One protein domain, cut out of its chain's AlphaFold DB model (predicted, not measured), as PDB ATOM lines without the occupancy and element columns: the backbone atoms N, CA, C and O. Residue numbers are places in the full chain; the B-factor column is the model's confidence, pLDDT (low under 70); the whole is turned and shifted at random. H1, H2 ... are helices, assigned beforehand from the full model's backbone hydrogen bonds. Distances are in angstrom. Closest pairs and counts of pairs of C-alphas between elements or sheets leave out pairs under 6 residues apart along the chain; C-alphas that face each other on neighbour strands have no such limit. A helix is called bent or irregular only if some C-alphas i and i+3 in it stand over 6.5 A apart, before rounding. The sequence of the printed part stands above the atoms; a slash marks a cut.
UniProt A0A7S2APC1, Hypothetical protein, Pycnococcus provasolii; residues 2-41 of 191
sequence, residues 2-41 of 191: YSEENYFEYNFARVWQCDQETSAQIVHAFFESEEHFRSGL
ATOM      1  N   TYR A   2     185.159 140.759 215.319       82.31
ATOM      2  CA  TYR A   2     184.716 141.489 214.129       82.31
ATOM      3  C   TYR A   2     183.466 140.803 213.554       82.31
ATOM      4  O   TYR A   2     183.334 139.584 213.661       82.31
ATOM      5  N   SER A   3     182.577 141.589 212.964       84.31
ATOM      6  CA  SER A   3     181.395 141.197 212.188       84.31
ATOM      7  C   SER A   3     181.423 141.928 210.840       84.31
ATOM      8  O   SER A   3     182.260 142.814 210.657       84.31
ATOM      9  N   GLU A   4     180.526 141.588 209.914       79.94
ATOM     10  CA  GLU A   4     180.447 142.228 208.588       79.94
ATOM     11  C   GLU A   4     180.325 143.759 208.674       79.94
ATOM     12  O   GLU A   4     181.006 144.469 207.941       79.94
ATOM     13  N   GLU A   5     179.573 144.278 209.650       86.31
ATOM     14  CA  GLU A   5     179.399 145.722 209.884       86.31
ATOM     15  C   GLU A   5     180.709 146.458 210.213       86.31
ATOM     16  O   GLU A   5     180.789 147.681 210.115       86.31
ATOM     17  N   ASN A   6     181.758 145.737 210.622       86.94
ATOM     18  CA  ASN A   6     183.057 146.341 210.908       86.94
ATOM     19  C   ASN A   6     183.914 146.553 209.654       86.94
ATOM     20  O   ASN A   6     184.921 147.255 209.733       86.94
ATOM     21  N   TYR A   7     183.536 145.971 208.516       88.50
ATOM     22  CA  TYR A   7     184.260 146.095 207.256       88.50
ATOM     23  C   TYR A   7     183.670 147.243 206.433       88.50
ATOM     24  O   TYR A   7     182.869 147.041 205.535       88.50
ATOM     25  N   PHE A   8     184.066 148.474 206.747       83.94
ATOM     26  CA  PHE A   8     183.663 149.678 206.000       83.94
ATOM     27  C   PHE A   8     184.591 149.989 204.811       83.94
ATOM     28  O   PHE A   8     184.314 150.879 204.013       83.94
ATOM     29  N   GLU A   9     185.710 149.273 204.682       83.38
ATOM     30  CA  GLU A   9     186.615 149.351 203.536       83.38
ATOM     31  C   GLU A   9     187.327 148.007 203.319       83.38
ATOM     32  O   GLU A   9     187.485 147.212 204.247       83.38
ATOM     33  N   TYR A  10     187.818 147.767 202.100       81.31
ATOM     34  CA  TYR A  10     188.558 146.539 201.761       81.31
ATOM     35  C   TYR A  10     189.979 146.491 202.335       81.31
ATOM     36  O   TYR A  10     190.627 145.446 202.297       81.31
ATOM     37  N   ASN A  11     190.504 147.607 202.849       87.69
ATOM     38  CA  ASN A  11     191.829 147.635 203.459       87.69
ATOM     39  C   ASN A  11     191.772 147.035 204.870       87.69
ATOM     40  O   ASN A  11     191.610 147.746 205.862       87.69
ATOM     41  N   PHE A  12     191.933 145.716 204.959       90.62
ATOM     42  CA  PHE A  12     191.827 144.992 206.224       90.62
ATOM     43  C   PHE A  12     192.849 145.426 207.276       90.62
ATOM     44  O   PHE A  12     192.522 145.406 208.458       90.62
ATOM     45  N   ALA A  13     194.027 145.922 206.887       91.31
ATOM     46  CA  ALA A  13     194.998 146.457 207.842       91.31
ATOM     47  C   ALA A  13     194.420 147.632 208.651       91.31
ATOM     48  O   ALA A  13     194.665 147.754 209.850       91.31
ATOM     49  N   ARG A  14     193.592 148.475 208.018       90.44
ATOM     50  CA  ARG A  14     192.908 149.581 208.702       90.44
ATOM     51  C   ARG A  14     191.781 149.091 209.605       90.44
ATOM     52  O   ARG A  14     191.683 149.556 210.737       90.44
ATOM     53  N   VAL A  15     190.989 148.124 209.139       91.62
ATOM     54  CA  VAL A  15     189.920 147.490 209.933       91.62
ATOM     55  C   VAL A  15     190.497 146.813 211.180       91.62
ATOM     56  O   VAL A  15     190.011 147.026 212.289       91.62
ATOM     57  N   TRP A  16     191.564 146.032 211.008       93.62
ATOM     58  CA  TRP A  16     192.219 145.268 212.068       93.62
ATOM     59  C   TRP A  16     193.209 146.083 212.903       93.62
ATOM     60  O   TRP A  16     193.712 145.575 213.906       93.62
ATOM     61  N   GLN A  17     193.462 147.338 212.517       93.31
ATOM     62  CA  GLN A  17     194.410 148.250 213.159       93.31
ATOM     63  C   GLN A  17     195.822 147.648 213.265       93.31
ATOM     64  O   GLN A  17     196.486 147.753 214.299       93.31
ATOM     65  N   CYS A  18     196.280 147.012 212.187       94.56
ATOM     66  CA  CYS A  18     197.612 146.425 212.062       94.56
ATOM     67  C   CYS A  18     198.363 146.992 210.847       94.56
ATOM     68  O   CYS A  18     197.838 147.807 210.085       94.56
ATOM     69  N   ASP A  19     199.627 146.603 210.680       93.75
ATOM     70  CA  ASP A  19     200.377 146.923 209.467       93.75
ATOM     71  C   ASP A  19     199.984 146.012 208.289       93.75
ATOM     72  O   ASP A  19     199.312 144.987 208.436       93.75
ATOM     73  N   GLN A  20     200.389 146.419 207.084       90.38
ATOM     74  CA  GLN A  20     200.040 145.708 205.852       90.38
ATOM     75  C   GLN A  20     200.637 144.299 205.792       90.38
ATOM     76  O   GLN A  20     200.010 143.397 205.244       90.38
ATOM     77  N   GLU A  21     201.820 144.091 206.374       91.56
ATOM     78  CA  GLU A  21     202.471 142.781 206.401       91.56
ATOM     79  C   GLU A  21     201.672 141.795 207.258       91.56
ATOM     80  O   GLU A  21     201.344 140.696 206.814       91.56
ATOM     81  N   THR A  22     201.269 142.224 208.452       93.31
ATOM     82  CA  THR A  22     200.422 141.458 209.369       93.31
ATOM     83  C   THR A  22     199.070 141.150 208.733       93.31
ATOM     84  O   THR A  22     198.604 140.012 208.777       93.31
ATOM     85  N   SER A  23     198.439 142.142 208.097       92.75
ATOM     86  CA  SER A  23     197.183 141.937 207.370       92.75
ATOM     87  C   SER A  23     197.336 140.897 206.258       92.75
ATOM     88  O   SER A  23     196.492 140.012 206.126       92.75
ATOM     89  N   ALA A  24     198.418 140.964 205.477       89.19
ATOM     90  CA  ALA A  24     198.691 139.987 204.431       89.19
ATOM     91  C   ALA A  24     198.866 138.576 205.014       89.19
ATOM     92  O   ALA A  24     198.245 137.636 204.525       89.19
ATOM     93  N   GLN A  25     199.626 138.422 206.102       91.69
ATOM     94  CA  GLN A  25     199.805 137.127 206.773       91.69
ATOM     95  C   GLN A  25     198.472 136.511 207.225       91.69
ATOM     96  O   GLN A  25     198.255 135.318 207.029       91.69
ATOM     97  N   ILE A  26     197.555 137.315 207.775       92.62
ATOM     98  CA  ILE A  26     196.219 136.852 208.189       92.62
ATOM     99  C   ILE A  26     195.400 136.382 206.977       92.62
ATOM    100  O   ILE A  26     194.779 135.320 207.027       92.62
ATOM    101  N   VAL A  27     195.417 137.140 205.877       90.75
ATOM    102  CA  VAL A  27     194.713 136.775 204.635       90.75
ATOM    103  C   VAL A  27     195.273 135.481 204.036       90.75
ATOM    104  O   VAL A  27     194.508 134.598 203.652       90.75
ATOM    105  N   HIS A  28     196.596 135.319 204.016       89.50
ATOM    106  CA  HIS A  28     197.229 134.088 203.544       89.50
ATOM    107  C   HIS A  28     196.895 132.887 204.440       89.50
ATOM    108  O   HIS A  28     196.565 131.820 203.925       89.50
ATOM    109  N   ALA A  29     196.874 133.064 205.765       92.00
ATOM    110  CA  ALA A  29     196.436 132.017 206.687       92.00
ATOM    111  C   ALA A  29     194.966 131.611 206.453       92.00
ATOM    112  O   ALA A  29     194.623 130.435 206.567       92.00
ATOM    113  N   PHE A  30     194.098 132.557 206.074       92.31
ATOM    114  CA  PHE A  30     192.728 132.247 205.665       92.31
ATOM    115  C   PHE A  30     192.691 131.377 204.401       92.31
ATOM    116  O   PHE A  30     191.977 130.376 204.398       92.31
ATOM    117  N   PHE A  31     193.496 131.668 203.374       90.75
ATOM    118  CA  PHE A  31     193.572 130.832 202.164       90.75
ATOM    119  C   PHE A  31     194.027 129.391 202.441       90.75
ATOM    120  O   PHE A  31     193.649 128.461 201.726       90.75
ATOM    121  N   GLU A  32     194.823 129.192 203.488       89.81
ATOM    122  CA  GLU A  32     195.287 127.872 203.922       89.81
ATOM    123  C   GLU A  32     194.271 127.120 204.793       89.81
ATOM    124  O   GLU A  32     194.427 125.914 205.012       89.81
ATOM    125  N   SER A  33     193.226 127.800 205.277       92.38
ATOM    126  CA  SER A  33     192.234 127.206 206.168       92.38
ATOM    127  C   SER A  33     191.337 126.198 205.444       92.38
ATOM    128  O   SER A  33     190.704 126.494 204.424       92.38
ATOM    129  N   GLU A  34     191.254 124.989 206.002       89.62
ATOM    130  CA  GLU A  34     190.417 123.926 205.444       89.62
ATOM    131  C   GLU A  34     188.928 124.252 205.599       89.62
ATOM    132  O   GLU A  34     188.160 124.187 204.639       89.62
ATOM    133  N   GLU A  35     188.536 124.658 206.807       90.44
ATOM    134  CA  GLU A  35     187.139 124.887 207.179       90.44
ATOM    135  C   GLU A  35     186.562 126.168 206.572       90.44
ATOM    136  O   GLU A  35     185.391 126.177 206.221       90.44
ATOM    137  N   HIS A  36     187.348 127.241 206.425       89.19
ATOM    138  CA  HIS A  36     186.792 128.535 206.013       89.19
ATOM    139  C   HIS A  36     186.972 128.831 204.524       89.19
ATOM    140  O   HIS A  36     186.039 129.321 203.895       89.19
ATOM    141  N   PHE A  37     188.139 128.533 203.940       91.25
ATOM    142  CA  PHE A  37     188.395 128.852 202.532       91.25
ATOM    143  C   PHE A  37     188.248 127.647 201.606       91.25
ATOM    144  O   PHE A  37     187.560 127.739 200.592       91.25
ATOM    145  N   ARG A  38     188.881 126.512 201.927       88.44
ATOM    146  CA  ARG A  38     188.900 125.369 200.998       88.44
ATOM    147  C   ARG A  38     187.557 124.655 200.887       88.44
ATOM    148  O   ARG A  38     187.208 124.217 199.797       88.44
ATOM    149  N   SER A  39     186.816 124.555 201.991       88.06
ATOM    150  CA  SER A  39     185.511 123.878 202.030       88.06
ATOM    151  C   SER A  39     184.351 124.745 202.528       88.06
ATOM    152  O   SER A  39     183.199 124.362 202.345       88.06
ATOM    153  N   GLY A  40     184.633 125.913 203.116       90.69
ATOM    154  CA  GLY A  40     183.623 126.775 203.745       90.69
ATOM    155  C   GLY A  40     183.030 127.873 202.868       90.69
ATOM    156  O   GLY A  40     182.169 128.614 203.338       90.69
ATOM    157  N   LEU A  41     183.484 128.027 201.619       93.31
ATOM    158  CA  LEU A  41     182.936 129.042 200.718       93.31
ATOM    159  C   LEU A  41     181.600 128.583 200.137       93.31
ATOM    160  O   LEU A  41     181.549 127.690 199.289       93.31
TER     161      LEU A  41
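What this domain is: This is residues 2 to 41 of the 191 residues of the protein "Hypothetical protein" of Pycnococcus provasolii (UniProt A0A7S2APC1). A wide, open U has the long helix H2 as its base; the short helix H1 packs on one end of it and the short helix H3 sits at the corner of the other end. Beyond H1, residues 2 to 11, with no named helix, extend one arm of the U, and the gap between the arms is empty. The printed part has 40 residues with three named helices, H1, H2 and H3 in chain order, and no named strand; the class is all helix, with 23 residues in helices. It is only just loose, close to compact, with a radius of gyration of the C-alphas of 11.0 A, and spans 27 by 23 by 13 A.

Where its parts are: Find C-alpha 20 at (200.040, 145.708, 205.852); from there H2, residues 20 to 32, runs 18.6 A to C-alpha 32 at (195.287, 127.872, 203.922). Look before it for H1, residues 12 to 16, which begins with C-alpha 12 at (191.827, 144.992, 206.224). After it comes H3, residues 34 to 38; it is neither bent nor irregular, but only just: C-alphas 35 and 38 are 6.4 A apart.

How they stand to each other: Start at H2, which touches H1 with its residues 20 to 23 alone; the closest C-alphas, those of Ala 13 and Ser 23, are 5.0 A apart. With its residues 30 to 32 alone, H2 touches H3 only at the corner by their link, where the closest C-alphas, those of Phe 31 and Phe 37, are 5.6 A apart. H1 and H3 are apart. In H1 and H2 every O i to N i+4 pair is within hydrogen-bond range; in H3 0 of 1 is, and 0 of 2 O i to N i+3 pairs.

The domain as a whole: The C-alphas farthest apart, those of Asp 19 and Ser 39, are 28.4 A apart. The printed part has no cut, and the links H1 to H2 and H2 to H3 are tight. Residues 31 to 36, of which 34 to 36 belong to H3, stand free. The mean pLDDT of the printed part is 89.6, and no printed residue is under 70.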